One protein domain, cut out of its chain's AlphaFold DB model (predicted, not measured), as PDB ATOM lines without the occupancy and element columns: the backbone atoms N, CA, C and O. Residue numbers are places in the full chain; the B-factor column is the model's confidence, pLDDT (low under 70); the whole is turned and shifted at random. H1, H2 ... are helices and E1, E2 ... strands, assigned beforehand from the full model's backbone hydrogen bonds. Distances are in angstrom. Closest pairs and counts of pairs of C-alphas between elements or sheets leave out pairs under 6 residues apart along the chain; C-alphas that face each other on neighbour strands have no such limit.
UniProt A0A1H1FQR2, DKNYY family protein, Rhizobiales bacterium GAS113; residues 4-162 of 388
ATOM      1  N   PRO A   4      32.907   4.509  38.046       76.12
ATOM      2  CA  PRO A   4      33.181   3.729  36.857       76.12
ATOM      3  C   PRO A   4      32.554   2.342  36.956       76.12
ATOM      4  O   PRO A   4      32.657   1.650  37.974       76.12
ATOM      5  N   ALA A   5      31.941   1.936  35.855       89.19
ATOM      6  CA  ALA A   5      31.336   0.634  35.677       89.19
ATOM      7  C   ALA A   5      32.375  -0.345  35.107       89.19
ATOM      8  O   ALA A   5      33.321   0.053  34.424       89.19
ATOM      9  N   GLY A   6      32.237  -1.642  35.369       92.62
ATOM     10  CA  GLY A   6      33.173  -2.603  34.809       92.62
ATOM     11  C   GLY A   6      33.025  -4.040  35.276       92.62
ATOM     12  O   GLY A   6      32.049  -4.437  35.916       92.62
ATOM     13  N   ILE A   7      34.035  -4.825  34.918       93.75
ATOM     14  CA  ILE A   7      34.171  -6.248  35.221       93.75
ATOM     15  C   ILE A   7      35.483  -6.436  35.967       93.75
ATOM     16  O   ILE A   7      36.507  -5.911  35.535       93.75
ATOM     17  N   MET A   8      35.484  -7.221  37.041       92.56
ATOM     18  CA  MET A   8      36.706  -7.598  37.749       92.56
ATOM     19  C   MET A   8      36.710  -9.089  38.059       92.56
ATOM     20  O   MET A   8      35.723  -9.642  38.539       92.56
ATOM     21  N   GLY A   9      37.837  -9.744  37.802       93.44
ATOM     22  CA  GLY A   9      38.040 -11.156  38.084       93.44
ATOM     23  C   GLY A   9      39.447 -11.426  38.594       93.44
ATOM     24  O   GLY A   9      40.431 -10.885  38.085       93.44
ATOM     25  N   LEU A  10      39.530 -12.298  39.594       93.00
ATOM     26  CA  LEU A  10      40.774 -12.876  40.082       93.00
ATOM     27  C   LEU A  10      40.575 -14.385  40.125       93.00
ATOM     28  O   LEU A  10      39.884 -14.870  41.013       93.00
ATOM     29  N   VAL A  11      41.155 -15.108  39.168       95.12
ATOM     30  CA  VAL A  11      40.938 -16.553  39.019       95.12
ATOM     31  C   VAL A  11      42.250 -17.299  39.199       95.12
ATOM     32  O   VAL A  11      43.223 -17.035  38.493       95.12
ATOM     33  N   THR A  12      42.277 -18.242  40.135       95.62
ATOM     34  CA  THR A  12      43.444 -19.058  40.468       95.62
ATOM     35  C   THR A  12      43.527 -20.288  39.562       95.62
ATOM     36  O   THR A  12      42.596 -21.089  39.466       95.62
ATOM     37  N   LEU A  13      44.662 -20.469  38.888       97.06
ATOM     38  CA  LEU A  13      44.942 -21.597  38.000       97.06
ATOM     39  C   LEU A  13      46.450 -21.820  37.857       97.06
ATOM     40  O   LEU A  13      47.237 -20.870  37.900       97.06
ATOM     41  N   SER A  14      46.869 -23.071  37.664       97.69
ATOM     42  CA  SER A  14      48.290 -23.386  37.526       97.69
ATOM     43  C   SER A  14      48.894 -22.746  36.267       97.69
ATOM     44  O   SER A  14      48.178 -22.488  35.289       97.69
ATOM     45  N   PRO A  15      50.228 -22.582  36.199       98.06
ATOM     46  CA  PRO A  15      50.878 -22.084  34.988       98.06
ATOM     47  C   PRO A  15      50.620 -22.997  33.780       98.06
ATOM     48  O   PRO A  15      50.570 -22.550  32.634       98.06
ATOM     49  N   GLY A  16      50.436 -24.301  34.019       97.94
ATOM     50  CA  GLY A  16      50.082 -25.271  32.985       97.94
ATOM     51  C   GLY A  16      48.678 -25.048  32.428       97.94
ATOM     52  O   GLY A  16      48.503 -25.081  31.208       97.94
ATOM     53  N   ALA A  17      47.700 -24.795  33.300       97.88
ATOM     54  CA  ALA A  17      46.341 -24.437  32.907       97.88
ATOM     55  C   ALA A  17      46.298 -23.109  32.155       97.88
ATOM     56  O   ALA A  17      45.731 -23.055  31.060       97.88
ATOM     57  N   PHE A  18      46.978 -22.080  32.668       98.31
ATOM     58  CA  PHE A  18      47.033 -20.787  31.998       98.31
ATOM     59  C   PHE A  18      47.653 -20.898  30.602       98.31
ATOM     60  O   PHE A  18      47.082 -20.392  29.646       98.31
ATOM     61  N   ARG A  19      48.740 -21.661  30.418       98.06
ATOM     62  CA  ARG A  19      49.323 -21.886  29.078       98.06
ATOM     63  C   ARG A  19      48.363 -22.538  28.078       98.06
ATOM     64  O   ARG A  19      48.518 -22.315  26.877       98.06
ATOM     65  N   ARG A  20      47.418 -23.374  28.529       98.00
ATOM     66  CA  ARG A  20      46.360 -23.920  27.659       98.00
ATOM     67  C   ARG A  20      45.326 -22.846  27.337       98.00
ATOM     68  O   ARG A  20      45.015 -22.648  26.166       98.00
ATOM     69  N   TYR A  21      44.864 -22.124  28.354       98.19
ATOM     70  CA  TYR A  21      43.910 -21.025  28.209       98.19
ATOM     71  C   TYR A  21      44.431 -19.908  27.294       98.19
ATOM     72  O   TYR A  21      43.709 -19.435  26.419       98.19
ATOM     73  N   ALA A  22      45.716 -19.571  27.407       97.69
ATOM     74  CA  ALA A  22      46.415 -18.553  26.627       97.69
ATOM     75  C   ALA A  22      46.426 -18.813  25.107       97.69
ATOM     76  O   ALA A  22      46.766 -17.930  24.326       97.69
ATOM     77  N   ARG A  23      46.091 -20.038  24.674       97.25
ATOM     78  CA  ARG A  23      45.986 -20.442  23.261       97.25
ATOM     79  C   ARG A  23      44.540 -20.653  22.809       97.25
ATOM     80  O   ARG A  23      44.311 -21.151  21.710       97.25
ATOM     81  N   SER A  24      43.576 -20.354  23.673       97.50
ATOM     82  CA  SER A  24      42.159 -20.548  23.396       97.50
ATOM     83  C   SER A  24      41.572 -19.380  22.603       97.50
ATOM     84  O   SER A  24      42.111 -18.274  22.580       97.50
ATOM     85  N   GLN A  25      40.395 -19.611  22.023       96.62
ATOM     86  CA  GLN A  25      39.596 -18.564  21.381       96.62
ATOM     87  C   GLN A  25      39.225 -17.406  22.322       96.62
ATOM     88  O   GLN A  25      38.901 -16.318  21.856       96.62
ATOM     89  N   TRP A  26      39.257 -17.614  23.641       97.69
ATOM     90  CA  TRP A  26      38.899 -16.586  24.615       97.69
ATOM     91  C   TRP A  26      39.940 -15.470  24.663       97.69
ATOM     92  O   TRP A  26      39.574 -14.300  24.696       97.69
ATOM     93  N   VAL A  27      41.227 -15.809  24.543       97.81
ATOM     94  CA  VAL A  27      42.304 -14.813  24.430       97.81
ATOM     95  C   VAL A  27      42.209 -14.019  23.128       97.81
ATOM     96  O   VAL A  27      42.423 -12.809  23.140       97.81
ATOM     97  N   GLU A  28      41.805 -14.654  22.025       96.44
ATOM     98  CA  GLU A  28      41.530 -13.950  20.764       96.44
ATOM     99  C   GLU A  28      40.358 -12.959  20.912       96.44
ATOM    100  O   GLU A  28      40.432 -11.830  20.433       96.44
ATOM    101  N   ARG A  29      39.301 -13.323  21.653       96.38
ATOM    102  CA  ARG A  29      38.176 -12.417  21.955       96.38
ATOM    103  C   ARG A  29      38.579 -11.236  22.845       96.38
ATOM    104  O   ARG A  29      38.118 -10.119  22.621       96.38
ATOM    105  N   VAL A  30      39.455 -11.453  23.826       97.31
ATOM    106  CA  VAL A  30      40.014 -10.357  24.641       97.31
ATOM    107  C   VAL A  30      40.889  -9.444  23.780       97.31
ATOM    108  O   VAL A  30      40.805  -8.224  23.905       97.31
ATOM    109  N   ALA A  31      41.671 -10.001  22.851       96.69
ATOM    110  CA  ALA A  31      42.453  -9.215  21.900       96.69
ATOM    111  C   ALA A  31      41.563  -8.351  20.985       96.69
ATOM    112  O   ALA A  31      41.931  -7.216  20.669       96.69
ATOM    113  N   ASP A  32      40.378  -8.841  20.609       94.25
ATOM    114  CA  ASP A  32      39.383  -8.062  19.865       94.25
ATOM    115  C   ASP A  32      38.844  -6.889  20.679       94.25
ATOM    116  O   ASP A  32      38.765  -5.771  20.158       94.25
ATOM    117  N   ARG A  33      38.538  -7.107  21.966       94.06
ATOM    118  CA  ARG A  33      38.137  -6.010  22.852       94.06
ATOM    119  C   ARG A  33      39.269  -5.003  23.018       94.06
ATOM    120  O   ARG A  33      39.036  -3.822  22.794       94.06
ATOM    121  N   LEU A  34      40.497  -5.448  23.289       94.31
ATOM    122  CA  LEU A  34      41.669  -4.569  23.370       94.31
ATOM    123  C   LEU A  34      41.853  -3.735  22.092       94.31
ATOM    124  O   LEU A  34      42.172  -2.550  22.160       94.31
ATOM    125  N   HIS A  35      41.610  -4.317  20.912       92.38
ATOM    126  CA  HIS A  35      41.664  -3.568  19.659       92.38
ATOM    127  C   HIS A  35      40.630  -2.435  19.598       92.38
ATOM    128  O   HIS A  35      40.951  -1.357  19.094       92.38
ATOM    129  N   ALA A  36      39.409  -2.671  20.084       90.62
ATOM    130  CA  ALA A  36      38.361  -1.654  20.153       90.62
ATOM    131  C   ALA A  36      38.727  -0.545  21.148       90.62
ATOM    132  O   ALA A  36      38.699   0.625  20.769       90.62
ATOM    133  N   VAL A  37      39.187  -0.921  22.346       90.06
ATOM    134  CA  VAL A  37      39.621  -0.002  23.412       90.06
ATOM    135  C   VAL A  37      40.699   0.961  22.906       90.06
ATOM    136  O   VAL A  37      40.574   2.176  23.032       90.06
ATOM    137  N   LEU A  38      41.727   0.443  22.224       88.75
ATOM    138  CA  LEU A  38      42.810   1.262  21.661       88.75
ATOM    139  C   LEU A  38      42.334   2.282  20.616       88.75
ATOM    140  O   LEU A  38      42.979   3.314  20.418       88.75
ATOM    141  N   ARG A  39      41.231   1.990  19.920       85.06
ATOM    142  CA  ARG A  39      40.666   2.863  18.882       85.06
ATOM    143  C   ARG A  39      39.685   3.882  19.442       85.06
ATOM    144  O   ARG A  39      39.672   5.010  18.962       85.06
ATOM    145  N   GLN A  40      38.829   3.455  20.362       85.31
ATOM    146  CA  GLN A  40      37.711   4.245  20.869       85.31
ATOM    147  C   GLN A  40      38.092   5.054  22.106       85.31
ATOM    148  O   GLN A  40      37.508   6.111  22.313       85.31
ATOM    149  N   ARG A  41      39.101   4.604  22.869       82.25
ATOM    150  CA  ARG A  41      39.532   5.226  24.131       82.25
ATOM    151  C   ARG A  41      38.374   5.363  25.129       82.25
ATOM    152  O   ARG A  41      38.289   6.339  25.859       82.25
ATOM    153  N   ASP A  42      37.480   4.376  25.118       83.19
ATOM    154  CA  ASP A  42      36.242   4.294  25.899       83.19
ATOM    155  C   ASP A  42      36.409   3.529  27.223       83.19
ATOM    156  O   ASP A  42      35.492   3.498  28.044       83.19
ATOM    157  N   ALA A  43      37.554   2.868  27.417       87.81
ATOM    158  CA  ALA A  43      37.764   1.923  28.503       87.81
ATOM    159  C   ALA A  43      39.249   1.733  28.861       87.81
ATOM    160  O   ALA A  43      40.140   2.046  28.071       87.81
ATOM    161  N   ALA A  44      39.503   1.137  30.027       88.25
ATOM    162  CA  ALA A  44      40.800   0.597  30.434       88.25
ATOM    163  C   ALA A  44      40.723  -0.935  30.543       88.25
ATOM    164  O   ALA A  44      39.678  -1.490  30.895       88.25
ATOM    165  N   LEU A  45      41.831  -1.627  30.263       92.75
ATOM    166  CA  LEU A  45      41.900  -3.087  30.317       92.75
ATOM    167  C   LEU A  45      43.175  -3.559  31.025       92.75
ATOM    168  O   LEU A  45      44.284  -3.321  30.558       92.75
ATOM    169  N   LEU A  46      42.988  -4.291  32.118       93.94
ATOM    170  CA  LEU A  46      43.990  -5.125  32.776       93.94
ATOM    171  C   LEU A  46      43.654  -6.578  32.453       93.94
ATOM    172  O   LEU A  46      42.518  -7.002  32.651       93.94
ATOM    173  N   PHE A  47      44.618  -7.357  31.976       96.44
ATOM    174  CA  PHE A  47      44.418  -8.791  31.756       96.44
ATOM    175  C   PHE A  47      45.764  -9.493  31.837       96.44
ATOM    176  O   PHE A  47      46.446  -9.605  30.829       96.44
ATOM    177  N   THR A  48      46.190  -9.922  33.021       96.06
ATOM    178  CA  THR A  48      47.564 -10.387  33.246       96.06
ATOM    179  C   THR A  48      47.627 -11.605  34.154       96.06
ATOM    180  O   THR A  48      46.919 -11.683  35.164       96.06
ATOM    181  N   TYR A  49      48.460 -12.579  33.786       96.88
ATOM    182  CA  TYR A  49      48.725 -13.739  34.626       96.88
ATOM    183  C   TYR A  49      49.915 -13.476  35.543       96.88
ATOM    184  O   TYR A  49      51.007 -13.127  35.102       96.88
ATOM    185  N   LEU A  50      49.690 -13.675  36.834       93.62
ATOM    186  CA  LEU A  50      50.662 -13.480  37.895       93.62
ATOM    187  C   LEU A  50      51.187 -14.842  38.338       93.62
ATOM    188  O   LEU A  50      50.514 -15.559  39.089       93.62
ATOM    189  N   GLU A  51      52.382 -15.204  37.876       92.44
ATOM    190  CA  GLU A  51      53.007 -16.487  38.213       92.44
ATOM    191  C   GLU A  51      53.221 -16.629  39.725       92.44
ATOM    192  O   GLU A  51      52.975 -17.694  40.290       92.44
ATOM    193  N   GLU A  52      53.578 -15.542  40.414       91.31
ATOM    194  CA  GLU A  52      53.813 -15.534  41.858       91.31
ATOM    195  C   GLU A  52      52.547 -15.799  42.685       91.31
ATOM    196  O   GLU A  52      52.633 -16.150  43.861       91.31
ATOM    197  N   ARG A  53      51.365 -15.646  42.072       89.44
ATOM    198  CA  ARG A  53      50.062 -15.893  42.707       89.44
ATOM    199  C   ARG A  53      49.288 -17.043  42.076       89.44
ATOM    200  O   ARG A  53      48.171 -17.308  42.512       89.44
ATOM    201  N   ASN A  54      49.828 -17.693  41.041       95.50
ATOM    202  CA  ASN A  54      49.096 -18.637  40.192       95.50
ATOM    203  C   ASN A  54      47.696 -18.116  39.823       95.50
ATOM    204  O   ASN A  54      46.699 -18.819  39.987       95.50
ATOM    205  N   SER A  55      47.603 -16.847  39.424       94.25
ATOM    206  CA  SER A  55      46.318 -16.163  39.263       94.25
ATOM    207  C   SER A  55      46.282 -15.325  38.001       94.25
ATOM    208  O   SER A  55      47.185 -14.529  37.763       94.25
ATOM    209  N   LEU A  56      45.206 -15.445  37.228       96.31
ATOM    210  CA  LEU A  56      44.857 -14.453  36.223       96.31
ATOM    211  C   LEU A  56      44.073 -13.326  36.895       96.31
ATOM    212  O   LEU A  56      43.043 -13.568  37.526       96.31
ATOM    213  N   VAL A  57      44.555 -12.100  36.726       94.31
ATOM    214  CA  VAL A  57      43.843 -10.881  37.102       94.31
ATOM    215  C   VAL A  57      43.321 -10.235  35.837       94.31
ATOM    216  O   VAL A  57      44.102  -9.950  34.929       94.31
ATOM    217  N   ALA A  58      42.024  -9.956  35.789       94.75
ATOM    218  CA  ALA A  58      41.469  -9.127  34.737       94.75
ATOM    219  C   ALA A  58      40.520  -8.073  35.294       94.75
ATOM    220  O   ALA A  58      39.742  -8.332  36.212       94.75
ATOM    221  N   CYS A  59      40.591  -6.886  34.711       92.25
ATOM    222  CA  CYS A  59      39.689  -5.786  34.980       92.25
ATOM    223  C   CYS A  59      39.389  -5.080  33.661       92.25
ATOM    224  O   CYS A  59      40.313  -4.650  32.975       92.25
ATOM    225  N   GLU A  60      38.115  -4.943  33.323       92.44
ATOM    226  CA  GLU A  60      37.664  -4.020  32.287       92.44
ATOM    227  C   GLU A  60      36.939  -2.871  32.971       92.44
ATOM    228  O   GLU A  60      36.041  -3.095  33.780       92.44
ATOM    229  N   PHE A  61      37.346  -1.652  32.650       87.62
ATOM    230  CA  PHE A  61      36.878  -0.431  33.283       87.62
ATOM    231  C   PHE A  61      36.284   0.489  32.221       87.62
ATOM    232  O   PHE A  61      36.947   0.746  31.221       87.62
ATOM    233  N   GLN A  62      35.069   0.994  32.429       86.75
ATOM    234  CA  GLN A  62      34.369   1.890  31.507       86.75
ATOM    235  C   GLN A  62      33.749   3.061  32.284       86.75
ATOM    236  O   GLN A  62      33.082   2.862  33.300       86.75
ATOM    237  N   GLU A  63      33.943   4.296  31.817       76.31
ATOM    238  CA  GLU A  63      33.438   5.490  32.523       76.31
ATOM    239  C   GLU A  63      31.907   5.607  32.487       76.31
ATOM    240  O   GLU A  63      31.293   6.101  33.436       76.31
ATOM    241  N   PHE A  64      31.290   5.149  31.395       74.31
ATOM    242  CA  PHE A  64      29.857   5.274  31.139       74.31
ATOM    243  C   PHE A  64      29.317   3.987  30.512       74.31
ATOM    244  O   PHE A  64      29.070   3.939  29.310       74.31
ATOM    245  N   ALA A  65      29.136   2.946  31.321       79.12
ATOM    246  CA  ALA A  65      28.546   1.687  30.871       79.12
ATOM    247  C   ALA A  65      27.385   1.268  31.763       79.12
ATOM    248  O   ALA A  65      27.364   1.553  32.962       79.12
ATOM    249  N   ARG A  66      26.421   0.562  31.172       80.38
ATOM    250  CA  ARG A  66      25.336  -0.084  31.922       80.38
ATOM    251  C   ARG A  66      25.646  -1.554  32.155       80.38
ATOM    252  O   ARG A  66      26.292  -2.196  31.329       80.38
ATOM    253  N   GLY A  67      25.098  -2.128  33.222       78.31
ATOM    254  CA  GLY A  67      25.293  -3.538  33.563       78.31
ATOM    255  C   GLY A  67      24.953  -4.478  32.403       78.31
ATOM    256  O   GLY A  67      25.695  -5.417  32.143       78.31
ATOM    257  N   ALA A  68      23.899  -4.187  31.636       83.94
ATOM    258  CA  ALA A  68      23.523  -4.981  30.462       83.94
ATOM    259  C   ALA A  68      24.601  -5.008  29.360       83.94
ATOM    260  O   ALA A  68      24.792  -6.040  28.731       83.94
ATOM    261  N   GLU A  69      25.322  -3.906  29.147       86.69
ATOM    262  CA  GLU A  69      26.406  -3.830  28.156       86.69
ATOM    263  C   GLU A  69      27.628  -4.623  28.629       86.69
ATOM    264  O   GLU A  69      28.242  -5.358  27.858       86.69
ATOM    265  N   LEU A  70      27.940  -4.536  29.925       89.38
ATOM    266  CA  LEU A  70      29.045  -5.276  30.537       89.38
ATOM    267  C   LEU A  70      28.809  -6.792  30.544       89.38
ATOM    268  O   LEU A  70      29.763  -7.562  30.439       89.38
ATOM    269  N   LEU A  71      27.553  -7.237  30.630       91.62
ATOM    270  CA  LEU A  71      27.202  -8.659  30.561       91.62
ATOM    271  C   LEU A  71      27.489  -9.288  29.189       91.62
ATOM    272  O   LEU A  71      27.734 -10.490  29.115       91.62
ATOM    273  N   GLU A  72      27.531  -8.481  28.130       92.44
ATOM    274  CA  GLU A  72      27.887  -8.913  26.773       92.44
ATOM    275  C   GLU A  72      29.395  -8.769  26.484       92.44
ATOM    276  O   GLU A  72      29.855  -9.032  25.368       92.44
ATOM    277  N   SER A  73      30.197  -8.355  27.475       93.38
ATOM    278  CA  SER A  73      31.627  -8.125  27.272       93.38
ATOM    279  C   SER A  73      32.377  -9.418  26.909       93.38
ATOM    280  O   SER A  73      32.286 -10.431  27.621       93.38
ATOM    281  N   PRO A  74      33.247  -9.375  25.879       95.25
ATOM    282  CA  PRO A  74      34.195 -10.448  25.597       95.25
ATOM    283  C   PRO A  74      35.112 -10.784  26.781       95.25
ATOM    284  O   PRO A  74      35.532 -11.935  26.907       95.25
ATOM    285  N   VAL A  75      35.418  -9.808  27.643       96.50
ATOM    286  CA  VAL A  75      36.277  -9.989  28.823       96.50
ATOM    287  C   VAL A  75      35.557 -10.804  29.890       96.50
ATOM    288  O   VAL A  75      36.147 -11.735  30.439       96.50
ATOM    289  N   LEU A  76      34.271 -10.524  30.137       96.94
ATOM    290  CA  LEU A  76      33.457 -11.332  31.045       96.94
ATOM    291  C   LEU A  76      33.374 -12.774  30.542       96.94
ATOM    292  O   LEU A  76      33.705 -13.698  31.280       96.94
ATOM    293  N   ALA A  77      33.007 -12.976  29.275       97.25
ATOM    294  CA  ALA A  77      32.915 -14.317  28.700       97.25
ATOM    295  C   ALA A  77      34.247 -15.087  28.803       97.25
ATOM    296  O   ALA A  77      34.261 -16.267  29.151       97.25
ATOM    297  N   ALA A  78      35.373 -14.406  28.562       97.94
ATOM    298  CA  ALA A  78      36.703 -14.986  28.696       97.94
ATOM    299  C   ALA A  78      37.033 -15.379  30.147       97.94
ATOM    300  O   ALA A  78      37.592 -16.457  30.364       97.94
ATOM    301  N   LEU A  79      36.674 -14.549  31.132       97.75
ATOM    302  CA  LEU A  79      36.838 -14.852  32.555       97.75
ATOM    303  C   LEU A  79      35.988 -16.051  32.991       97.75
ATOM    304  O   LEU A  79      36.487 -16.953  33.657       97.75
ATOM    305  N   LEU A  80      34.720 -16.099  32.582       97.62
ATOM    306  CA  LEU A  80      33.813 -17.194  32.931       97.62
ATOM    307  C   LEU A  80      34.252 -18.528  32.315       97.62
ATOM    308  O   LEU A  80      34.087 -19.576  32.936       97.62
ATOM    309  N   ALA A  81      34.866 -18.505  31.132       97.75
ATOM    310  CA  ALA A  81      35.394 -19.704  30.492       97.75
ATOM    311  C   ALA A  81      36.592 -20.331  31.225       97.75
ATOM    312  O   ALA A  81      36.918 -21.490  30.973       97.75
ATOM    313  N   LEU A  82      37.244 -19.618  32.154       97.62
ATOM    314  CA  LEU A  82      38.361 -20.172  32.929       97.62
ATOM    315  C   LEU A  82      37.960 -21.380  33.771       97.62
ATOM    316  O   LEU A  82      38.836 -22.186  34.083       97.62
ATOM    317  N   GLY A  83      36.671 -21.559  34.079       97.06
ATOM    318  CA  GLY A  83      36.179 -22.753  34.764       97.06
ATOM    319  C   GLY A  83      36.568 -24.043  34.035       97.06
ATOM    320  O   GLY A  83      36.970 -25.013  34.666       97.06
ATOM    321  N   GLU A  84      36.592 -24.037  32.698       97.06
ATOM    322  CA  GLU A  84      37.006 -25.191  31.881       97.06
ATOM    323  C   GLU A  84      38.512 -25.503  31.977       97.06
ATOM    324  O   GLU A  84      38.948 -26.615  31.673       97.06
ATOM    325  N   TYR A  85      39.327 -24.523  32.376       97.44
ATOM    326  CA  TYR A  85      40.790 -24.618  32.385       97.44
ATOM    327  C   TYR A  85      41.362 -24.764  33.790       97.44
ATOM    328  O   TYR A  85      42.437 -25.354  33.939       97.44
ATOM    329  N   LYS A  86      40.663 -24.215  34.787       96.56
ATOM    330  CA  LYS A  86      41.044 -24.201  36.195       96.56
ATOM    331  C   LYS A  86      41.306 -25.622  36.685       96.56
ATOM    332  O   LYS A  86      40.469 -26.509  36.562       96.56
ATOM    333  N   ASP A  87      42.492 -25.822  37.243       96.38
ATOM    334  CA  ASP A  87      42.987 -27.104  37.751       96.38
ATOM    335  C   ASP A  87      43.392 -27.050  39.229       96.38
ATOM    336  O   ASP A  87      43.747 -28.072  39.814       96.38
ATOM    337  N   LEU A  88      43.330 -25.860  39.829       95.25
ATOM    338  CA  LEU A  88      43.539 -25.651  41.253       95.25
ATOM    339  C   LEU A  88      42.194 -25.666  41.992       95.25
ATOM    340  O   LEU A  88      41.200 -25.169  41.452       95.25
ATOM    341  N   PRO A  89      42.148 -26.204  43.224       92.44
ATOM    342  CA  PRO A  89      40.928 -26.246  44.019       92.44
ATOM    343  C   PRO A  89      40.475 -24.842  44.442       92.44
ATOM    344  O   PRO A  89      41.260 -23.895  44.461       92.44
ATOM    345  N   GLY A  90      39.207 -24.737  44.837       90.19
ATOM    346  CA  GLY A  90      38.592 -23.499  45.316       90.19
ATOM    347  C   GLY A  90      37.618 -22.880  44.316       90.19
ATOM    348  O   GLY A  90      37.533 -23.292  43.158       90.19
ATOM    349  N   GLU A  91      36.871 -21.894  44.801       91.06
ATOM    350  CA  GLU A  91      35.965 -21.075  44.002       91.06
ATOM    351  C   GLU A  91      36.521 -19.652  43.950       91.06
ATOM    352  O   GLU A  91      36.818 -19.055  44.987       91.06
ATOM    353  N   ASP A  92      36.664 -19.124  42.741       93.06
ATOM    354  CA  ASP A  92      37.092 -17.753  42.498       93.06
ATOM    355  C   ASP A  92      35.909 -16.889  42.075       93.06
ATOM    356  O   ASP A  92      34.900 -17.397  41.584       93.06
ATOM    357  N   LEU A  93      36.039 -15.577  42.242       92.00
ATOM    358  CA  LEU A  93      34.948 -14.638  42.018       92.00
ATOM    359  C   LEU A  93      35.218 -13.753  40.799       92.00
ATOM    360  O   LEU A  93      36.310 -13.204  40.629       92.00
ATOM    361  N   VAL A  94      34.181 -13.576  39.988       94.44
ATOM    362  CA  VAL A  94      34.105 -12.566  38.930       94.44
ATOM    363  C   VAL A  94      32.890 -11.690  39.208       94.44
ATOM    364  O   VAL A  94      31.806 -12.207  39.471       94.44
ATOM    365  N   VAL A  95      33.062 -10.373  39.172       93.25
ATOM    366  CA  VAL A  95      32.006  -9.392  39.441       93.25
ATOM    367  C   VAL A  95      31.808  -8.462  38.255       93.25
ATOM    368  O   VAL A  95      32.763  -8.095  37.573       93.25
ATOM    369  N   VAL A  96      30.554  -8.079  38.040       94.06
ATOM    370  CA  VAL A  96      30.121  -7.044  37.099       94.06
ATOM    371  C   VAL A  96      29.373  -5.999  37.907       94.06
ATOM    372  O   VAL A  96      28.510  -6.361  38.709       94.06
ATOM    373  N   SER A  97      29.707  -4.726  37.736       91.44
ATOM    374  CA  SER A  97      29.142  -3.654  38.553       91.44
ATOM    375  C   SER A  97      29.108  -2.333  37.796       91.44
ATOM    376  O   SER A  97      30.011  -2.039  37.020       91.44
ATOM    377  N   GLU A  98      28.077  -1.531  38.042       90.44
ATOM    378  CA  GLU A  98      27.983  -0.139  37.587       90.44
ATOM    379  C   GLU A  98      28.741   0.829  38.510       90.44
ATOM    380  O   GLU A  98      28.927   1.992  38.173       90.44
ATOM    381  N   SER A  99      29.219   0.338  39.654       87.88
ATOM    382  CA  SER A  99      30.163   1.029  40.525       87.88
ATOM    383  C   SER A  99      31.240   0.053  40.982       87.88
ATOM    384  O   SER A  99      31.212  -0.492  42.085       87.88
ATOM    385  N   LEU A 100      32.226  -0.191  40.121       84.12
ATOM    386  CA  LEU A 100      33.226  -1.233  40.343       84.12
ATOM    387  C   LEU A 100      34.066  -0.999  41.612       84.12
ATOM    388  O   LEU A 100      34.614  -1.945  42.170       84.12
ATOM    389  N   LEU A 101      34.155   0.244  42.092       78.38
ATOM    390  CA  LEU A 101      34.961   0.607  43.266       78.38
ATOM    391  C   LEU A 101      34.199   0.328  44.556       78.38
ATOM    392  O   LEU A 101      34.792   0.014  45.585       78.38
ATOM    393  N   ASN A 102      32.875   0.431  44.472       82.38
ATOM    394  CA  ASN A 102      31.952   0.286  45.579       82.38
ATOM    395  C   ASN A 102      30.918  -0.799  45.263       82.38
ATOM    396  O   ASN A 102      29.770  -0.689  45.683       82.38
ATOM    397  N   PHE A 103      31.316  -1.867  44.556       83.69
ATOM    398  CA  PHE A 103      30.370  -2.848  44.010       83.69
ATOM    399  C   PHE A 103      29.518  -3.515  45.097       83.69
ATOM    400  O   PHE A 103      28.378  -3.886  44.849       83.69
ATOM    401  N   ALA A 104      30.028  -3.627  46.327       79.00
ATOM    402  CA  ALA A 104      29.266  -4.148  47.463       79.00
ATOM    403  C   ALA A 104      28.052  -3.269  47.835       79.00
ATOM    404  O   ALA A 104      27.093  -3.760  48.427       79.00
ATOM    405  N   SER A 105      28.097  -1.983  47.483       83.44
ATOM    406  CA  SER A 105      27.025  -0.997  47.653       83.44
ATOM    407  C   SER A 105      26.230  -0.756  46.363       83.44
ATOM    408  O   SER A 105      25.235  -0.032  46.394       83.44
ATOM    409  N   ASP A 106      26.649  -1.333  45.235       86.25
ATOM    410  CA  ASP A 106      26.006  -1.141  43.936       86.25
ATOM    411  C   ASP A 106      24.704  -1.960  43.842       86.25
ATOM    412  O   ASP A 106      24.728  -3.193  43.926       86.25
ATOM    413  N   PRO A 107      23.536  -1.329  43.624       82.69
ATOM    414  CA  PRO A 107      22.279  -2.055  43.466       82.69
ATOM    415  C   PRO A 107      22.230  -2.946  42.212       82.69
ATOM    416  O   PRO A 107      21.350  -3.811  42.131       82.69
ATOM    417  N   ASN A 108      23.136  -2.761  41.256       83.81
ATOM    418  CA  ASN A 108      23.157  -3.463  39.978       83.81
ATOM    419  C   ASN A 108      24.302  -4.482  39.867       83.81
ATOM    420  O   ASN A 108      24.476  -5.081  38.803       83.81
ATOM    421  N   PHE A 109      25.042  -4.745  40.955       89.88
ATOM    422  CA  PHE A 109      26.141  -5.704  40.900       89.88
ATOM    423  C   PHE A 109      25.653  -7.148  40.738       89.88
ATOM    424  O   PHE A 109      24.672  -7.593  41.350       89.88
ATOM    425  N   ARG A 110      26.405  -7.903  39.943       92.81
ATOM    426  CA  ARG A 110      26.223  -9.335  39.704       92.81
ATOM    427  C   ARG A 110      27.543 -10.055  39.909       92.81
ATOM    428  O   ARG A 110      28.599  -9.509  39.591       92.81
ATOM    429  N   ALA A 111      27.492 -11.276  40.428       93.38
ATOM    430  CA  ALA A 111      28.697 -12.061  40.652       93.38
ATOM    431  C   ALA A 111      28.581 -13.486  40.115       93.38
ATOM    432  O   ALA A 111      27.499 -14.062  40.017       93.38
ATOM    433  N   TYR A 112      29.736 -14.054  39.803       94.88
ATOM    434  CA  TYR A 112      29.892 -15.381  39.242       94.88
ATOM    435  C   TYR A 112      30.997 -16.112  39.985       94.88
ATOM    436  O   TYR A 112      32.049 -15.534  40.262       94.88
ATOM    437  N   LEU A 113      30.775 -17.391  40.264       94.44
ATOM    438  CA  LEU A 113      31.809 -18.279  40.771       94.44
ATOM    439  C   LEU A 113      32.424 -19.065  39.631       94.44
ATOM    440  O   LEU A 113      31.709 -19.676  38.838       94.44
ATOM    441  N   VAL A 114      33.749 -19.086  39.601       96.12
ATOM    442  CA  VAL A 114      34.546 -19.892  38.686       96.12
ATOM    443  C   VAL A 114      35.205 -21.000  39.496       96.12
ATOM    444  O   VAL A 114      35.992 -20.742  40.409       96.12
ATOM    445  N   SER A 115      34.868 -22.245  39.182       95.00
ATOM    446  CA  SER A 115      35.382 -23.436  39.854       95.00
ATOM    447  C   SER A 115      35.904 -24.444  38.833       95.00
ATOM    448  O   SER A 115      35.810 -24.251  37.621       95.00
ATOM    449  N   GLN A 116      36.543 -25.509  39.307       95.44
ATOM    450  CA  GLN A 116      37.106 -26.523  38.423       95.44
ATOM    451  C   GLN A 116      36.001 -27.216  37.607       95.44
ATOM    452  O   GLN A 116      35.155 -27.920  38.155       95.44
ATOM    453  N   GLY A 117      36.037 -27.031  36.289       91.88
ATOM    454  CA  GLY A 117      35.102 -27.609  35.326       91.88
ATOM    455  C   GLY A 117      33.738 -26.920  35.246       91.88
ATOM    456  O   GLY A 117      32.875 -27.412  34.519       91.88
ATOM    457  N   ALA A 118      33.509 -25.821  35.972       92.38
ATOM    458  CA  ALA A 118      32.202 -25.176  36.014       92.38
ATOM    459  C   ALA A 118      32.273 -23.678  36.324       92.38
ATOM    460  O   ALA A 118      33.181 -23.187  36.992       92.38
ATOM    461  N   THR A 119      31.233 -22.970  35.892       95.62
ATOM    462  CA  THR A 119      30.980 -21.579  36.262       95.62
ATOM    463  C   THR A 119      29.524 -21.441  36.676       95.62
ATOM    464  O   THR A 119      28.633 -21.992  36.027       95.62
ATOM    465  N   ARG A 120      29.272 -20.725  37.774       95.12
ATOM    466  CA  ARG A 120      27.937 -20.533  38.346       95.12
ATOM    467  C   ARG A 120      27.630 -19.052  38.487       95.12
ATOM    468  O   ARG A 120      28.353 -18.326  39.157       95.12
ATOM    469  N   ASP A 121      26.521 -18.631  37.899       94.62
ATOM    470  CA  ASP A 121      25.942 -17.310  38.111       94.62
ATOM    471  C   ASP A 121      25.259 -17.261  39.479       94.62
ATOM    472  O   ASP A 121      24.386 -18.083  39.770       94.62
ATOM    473  N   LEU A 122      25.685 -16.335  40.336       91.94
ATOM    474  CA  LEU A 122      25.088 -16.138  41.655       91.94
ATOM    475  C   LEU A 122      23.885 -15.188  41.619       91.94
ATOM    476  O   LEU A 122      23.217 -15.006  42.635       91.94
ATOM    477  N   GLY A 123      23.593 -14.596  40.462       86.31
ATOM    478  CA  GLY A 123      22.548 -13.602  40.304       86.31
ATOM    479  C   GLY A 123      22.940 -12.231  40.868       86.31
ATOM    480  O   GLY A 123      24.115 -11.968  41.150       86.31
ATOM    481  N   PRO A 124      21.965 -11.313  40.970       84.88
ATOM    482  CA  PRO A 124      22.194  -9.975  41.493       84.88
ATOM    483  C   PRO A 124      22.365 -10.002  43.015       84.88
ATOM    484  O   PRO A 124      21.618 -10.677  43.721       84.88
ATOM    485  N   ARG A 125      23.311  -9.207  43.517       81.31
ATOM    486  CA  ARG A 125      23.556  -8.976  44.953       81.31
ATOM    487  C   ARG A 125      23.701 -10.217  45.854       81.31
ATOM    488  O   ARG A 125      23.083 -10.259  46.922       81.31
ATOM    489  N   PRO A 126      24.505 -11.228  45.488       85.31
ATOM    490  CA  PRO A 126      24.786 -12.330  46.398       85.31
ATOM    491  C   PRO A 126      25.598 -11.860  47.609       85.31
ATOM    492  O   PRO A 126      26.382 -10.915  47.525       85.31
ATOM    493  N   GLU A 127      25.481 -12.572  48.727       84.56
ATOM    494  CA  GLU A 127      26.441 -12.420  49.818       84.56
ATOM    495  C   GLU A 127      27.817 -12.916  49.363       84.56
ATOM    496  O   GLU A 127      27.974 -14.056  48.918       84.56
ATOM    497  N   LEU A 128      28.825 -12.045  49.461       83.38
ATOM    498  CA  LEU A 128      30.179 -12.347  49.012       83.38
ATOM    499  C   LEU A 128      31.092 -12.714  50.189       83.38
ATOM    500  O   LEU A 128      31.085 -12.026  51.215       83.38
ATOM    501  N   PRO A 129      31.949 -13.743  50.053       80.62
ATOM    502  CA  PRO A 129      32.914 -14.085  51.089       80.62
ATOM    503  C   PRO A 129      33.893 -12.936  51.362       80.62
ATOM    504  O   PRO A 129      34.475 -12.362  50.441       80.62
ATOM    505  N   ARG A 130      34.184 -12.660  52.640       80.00
ATOM    506  CA  ARG A 130      35.157 -11.623  53.049       80.00
ATOM    507  C   ARG A 130      36.548 -11.818  52.426       80.00
ATOM    508  O   ARG A 130      37.242 -10.842  52.140       80.00
ATOM    509  N   ALA A 131      36.946 -13.069  52.201       77.75
ATOM    510  CA  ALA A 131      38.195 -13.405  51.521       77.75
ATOM    511  C   ALA A 131      38.224 -12.887  50.072       77.75
ATOM    512  O   ALA A 131      39.237 -12.335  49.652       77.75
ATOM    513  N   ALA A 132      37.106 -12.979  49.345       75.62
ATOM    514  CA  ALA A 132      36.997 -12.481  47.975       75.62
ATOM    515  C   ALA A 132      37.086 -10.946  47.922       75.62
ATOM    516  O   ALA A 132      37.841 -10.400  47.121       75.62
ATOM    517  N   LEU A 133      36.413 -10.250  48.850       79.12
ATOM    518  CA  LEU A 133      36.521  -8.789  48.991       79.12
ATOM    519  C   LEU A 133      37.968  -8.347  49.264       79.12
ATOM    520  O   LEU A 133      38.465  -7.393  48.670       79.12
ATOM    521  N   THR A 134      38.663  -9.076  50.141       81.94
ATOM    522  CA  THR A 134      40.070  -8.801  50.472       81.94
ATOM    523  C   THR A 134      40.978  -9.021  49.262       81.94
ATOM    524  O   THR A 134      41.904  -8.245  49.037       81.94
ATOM    525  N   ALA A 135      40.708 -10.051  48.461       79.62
ATOM    526  CA  ALA A 135      41.502 -10.359  47.283       79.62
ATOM    527  C   ALA A 135      41.378  -9.267  46.204       79.62
ATOM    528  O   ALA A 135      42.400  -8.818  45.674       79.62
ATOM    529  N   PHE A 136      40.164  -8.761  45.956       81.81
ATOM    530  CA  PHE A 136      39.936  -7.647  45.027       81.81
ATOM    531  C   PHE A 136      40.610  -6.346  45.463       81.81
ATOM    532  O   PHE A 136      41.190  -5.651  44.628       81.81
ATOM    533  N   ALA A 137      40.654  -6.056  46.766       81.50
ATOM    534  CA  ALA A 137      41.377  -4.889  47.276       81.50
ATOM    535  C   ALA A 137      42.871  -4.893  46.888       81.50
ATOM    536  O   ALA A 137      43.478  -3.834  46.760       81.50
ATOM    537  N   THR A 138      43.472  -6.067  46.641       81.38
ATOM    538  CA  THR A 138      44.873  -6.160  46.189       81.38
ATOM    539  C   THR A 138      45.072  -5.863  44.701       81.38
ATOM    540  O   THR A 138      46.198  -5.590  44.285       81.38
ATOM    541  N   VAL A 139      44.006  -5.932  43.901       78.31
ATOM    542  CA  VAL A 139      44.020  -5.632  42.461       78.31
ATOM    543  C   VAL A 139      43.845  -4.137  42.220       78.31
ATOM    544  O   VAL A 139      44.403  -3.613  41.262       78.31
ATOM    545  N   TRP A 140      43.141  -3.448  43.123       77.94
ATOM    546  CA  TRP A 140      42.798  -2.031  43.014       77.94
ATOM    547  C   TRP A 140      43.962  -1.118  42.572       77.94
ATOM    548  O   TRP A 140      43.801  -0.405  41.584       77.94
ATOM    549  N   PRO A 141      45.170  -1.188  43.171       81.75
ATOM    550  CA  PRO A 141      46.285  -0.314  42.784       81.75
ATOM    551  C   PRO A 141      46.901  -0.625  41.410       81.75
ATOM    552  O   PRO A 141      47.824   0.067  40.993       81.75
ATOM    553  N   ARG A 142      46.468  -1.702  40.743       80.88
ATOM    554  CA  ARG A 142      46.980  -2.158  39.441       80.88
ATOM    555  C   ARG A 142      46.036  -1.842  38.284       80.88
ATOM    556  O   ARG A 142      46.361  -2.175  37.148       80.88
ATOM    557  N   ILE A 143      44.867  -1.271  38.559       79.88
ATOM    558  CA  ILE A 143      43.911  -0.925  37.511       79.88
ATOM    559  C   ILE A 143      44.479   0.265  36.725       79.88
ATOM    560  O   ILE A 143      44.815   1.279  37.340       79.88
ATOM    561  N   PRO A 144      44.628   0.140  35.397       81.25
ATOM    562  CA  PRO A 144      45.170   1.210  34.577       81.25
ATOM    563  C   PRO A 144      44.214   2.397  34.482       81.25
ATOM    564  O   PRO A 144      42.994   2.234  34.500       81.25
ATOM    565  N   ASP A 145      44.794   3.581  34.301       78.88
ATOM    566  CA  ASP A 145      44.055   4.778  33.909       78.88
ATOM    567  C   ASP A 145      43.447   4.571  32.497       78.88
ATOM    568  O   ASP A 145      44.149   4.107  31.589       78.88
ATOM    569  N   PRO A 146      42.154   4.873  32.268       72.19
ATOM    570  CA  PRO A 146      41.525   4.740  30.945       72.19
ATOM    571  C   PRO A 146      42.163   5.630  29.867       72.19
ATOM    572  O   PRO A 146      42.013   5.366  28.672       72.19
ATOM    573  N   HIS A 147      42.912   6.656  30.262       75.50
ATOM    574  CA  HIS A 147      43.605   7.583  29.376       75.50
ATOM    575  C   HIS A 147      45.074   7.211  29.116       75.50
ATOM    576  O   HIS A 147      45.788   7.994  28.482       75.50
ATOM    577  N   LEU A 148      45.542   6.030  29.551       80.69
ATOM    578  CA  LEU A 148      46.884   5.538  29.219       80.69
ATOM    579  C   LEU A 148      47.137   5.525  27.703       80.69
ATOM    580  O   LEU A 148      46.242   5.253  26.897       80.69
ATOM    581  N   GLY A 149      48.383   5.778  27.295       80.12
ATOM    582  CA  GLY A 149      48.817   5.606  25.911       80.12
ATOM    583  C   GLY A 149      48.735   4.144  25.453       80.12
ATOM    584  O   GLY A 149      48.419   3.235  26.218       80.12
ATOM    585  N   GLU A 150      48.929   3.900  24.151       88.50
ATOM    586  CA  GLU A 150      48.851   2.525  23.622       88.50
ATOM    587  C   GLU A 150      49.924   1.619  24.240       88.50
ATOM    588  O   GLU A 150      49.607   0.489  24.591       88.50
ATOM    589  N   GLU A 151      51.160   2.095  24.402       88.81
ATOM    590  CA  GLU A 151      52.248   1.279  24.958       88.81
ATOM    591  C   GLU A 151      51.986   0.924  26.426       88.81
ATOM    592  O   GLU A 151      52.031  -0.251  26.782       88.81
ATOM    593  N   GLU A 152      51.583   1.898  27.242       89.12
ATOM    594  CA  GLU A 152      51.282   1.680  28.658       89.12
ATOM    595  C   GLU A 152      50.065   0.764  28.862       89.12
ATOM    596  O   GLU A 152      50.037  -0.049  29.788       89.12
ATOM    597  N   LEU A 153      49.059   0.843  27.981       89.25
ATOM    598  CA  LEU A 153      47.924  -0.079  28.027       89.25
ATOM    599  C   LEU A 153      48.341  -1.506  27.638       89.25
ATOM    600  O   LEU A 153      47.860  -2.468  28.233       89.25
ATOM    601  N   LEU A 154      49.232  -1.663  26.653       92.75
ATOM    602  CA  LEU A 154      49.735  -2.980  26.249       92.75
ATOM    603  C   LEU A 154      50.564  -3.650  27.353       92.75
ATOM    604  O   LEU A 154      50.518  -4.874  27.455       92.75
ATOM    605  N   ASP A 155      51.252  -2.878  28.196       92.69
ATOM    606  CA  ASP A 155      51.996  -3.396  29.353       92.69
ATOM    607  C   ASP A 155      51.078  -3.939  30.465       92.69
ATOM    608  O   ASP A 155      51.478  -4.802  31.250       92.69
ATOM    609  N   CYS A 156      49.816  -3.498  30.505       92.62
ATOM    610  CA  CYS A 156      48.798  -4.008  31.429       92.62
ATOM    611  C   CYS A 156      48.182  -5.345  30.977       92.62
ATOM    612  O   CYS A 156      47.336  -5.919  31.674       92.62
ATOM    613  N   VAL A 157      48.564  -5.851  29.805       95.50
ATOM    614  CA  VAL A 157      47.926  -7.003  29.175       95.50
ATOM    615  C   VAL A 157      48.940  -8.114  28.899       95.50
ATOM    616  O   VAL A 157      50.068  -7.886  28.474       95.50
ATOM    617  N   ASP A 158      48.520  -9.357  29.123       97.19
ATOM    618  CA  ASP A 158      49.355 -10.540  29.006       97.19
ATOM    619  C   ASP A 158      49.944 -10.667  27.587       97.19
ATOM    620  O   ASP A 158      49.228 -10.479  26.589       97.19
ATOM    621  N   PRO A 159      51.224 -11.066  27.451       97.25
ATOM    622  CA  PRO A 159      51.870 -11.238  26.153       97.25
ATOM    623  C   PRO A 159      51.120 -12.155  25.175       97.25
ATOM    624  O   PRO A 159      51.299 -12.022  23.960       97.25
ATOM    625  N   SER A 160      50.301 -13.094  25.658       97.44
ATOM    626  CA  SER A 160      49.450 -13.936  24.808       97.44
ATOM    627  C   SER A 160      48.357 -13.137  24.093       97.44
ATOM    628  O   SER A 160      48.205 -13.288  22.880       97.44
ATOM    629  N   VAL A 161      47.678 -12.220  24.788       97.81
ATOM    630  CA  VAL A 161      46.660 -11.326  24.211       97.81
ATOM    631  C   VAL A 161      47.312 -10.331  23.247       97.81
ATOM    632  O   VAL A 161      46.829 -10.140  22.132       97.81
ATOM    633  N   VAL A 162      48.463  -9.750  23.610       97.12
ATOM    634  CA  VAL A 162      49.214  -8.846  22.715       97.12
ATOM    635  C   VAL A 162      49.644  -9.575  21.434       97.12
ATOM    636  O   VAL A 162      49.572  -9.027  20.329       97.12
TER     637      VAL A 162
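What this domain is: This is residues 4 to 162 of the 388 residues of the protein "DKNYY family protein" of Rhizobiales bacterium GAS113 (UniProt A0A1H1FQR2). One twisted sheet of six strands runs through the middle, with H2 and H4 side by side over one face, joined there by short H3. The opposite face is only partly covered, by H5 and by the link of residues 138 to 149, which crosses it toward E2; H6 and H7 sit near that edge. The printed part has 159 residues with seven named helices and six named strands, in the order E1 H1 H2 E2 E3 H3 H4 E4 E5 E6 H5 H6 H7. The sheet runs E2 E3 E1 E4 E5 E6, antiparallel throughout, and the class is mixed, helices and strands. The whole is compact, with a radius of gyration of the C-alphas of 14.3 A and spans of 37 by 37 by 26 A.

Where its parts are: E2 is residues 43 to 50, 22.2 A; E3 55 to 62, 23.0 A; E1 5 to 12, 23.6 A, from C-alpha 5 at (31.336, 0.634, 35.677); E4 92 to 97; E5 110 to 115; E6 118 to 124, 19.0 A. H2 is residues 25 to 40, 22.9 A, from C-alpha 25 at (39.596, -18.564, 21.381). H4 is 74 to 84, 16.3 A. The shorter helices are H1, 15 to 21; H3, 67 to 71; H5, 130 to 137; H6, 150 to 155; and H7, 159 to 162, with C-alpha 162 at (49.214, -8.846, 22.715).

How they stand to each other: In hairpin E2 and E3, N 46 and O 59 are 2.8 A apart, within hydrogen-bond range, as are N 7 and O 60 of E1 and E3, 2.9 A, and N 8 and O 95 of E1 and E4, 2.9 A. E4, E5 and E6 form a meander, each strand the antiparallel neighbour of the one before, with N 94 to O 112 at 2.9 A and N 113 to O 120 at 2.8 A. E1, H1 H2, E2 and E3, H3 H4, E4 are split strand-helix-strand units, another strand between their two strands, with right-handed crossovers. H2 lies over E2 at a height over the sheet of 9.9 A. With residues 26 to 33 alone it touches H4, closest C-alphas Trp 26 and Ala 78, 4.9 A, at a shallow tilt of 18 degrees, opposite ways. H3, on the same face, lies only just over E4, with 3 of its C-alphas. H5, on the opposite face, lies over E1 and E4, height 9.5 A. H1, H6 and H7 only graze the sheet; H7 touches H2, closest C-alphas Val 161 and Ala 31, 5.2 A. Every O i to N i+4 pair is within range in H1, H2, H3, H5 and H6, but 4 of 7 in H4; H7 is too short for one.

The domain as a whole: The C-alphas farthest apart, Arg 39 and Pro 89, are 38.5 A apart. The printed part has no cut. The links E4 to E5 and H5 to H6 are long, 12 residues each. Mean pLDDT of the printed part is 90.2, and no printed residue is under 70.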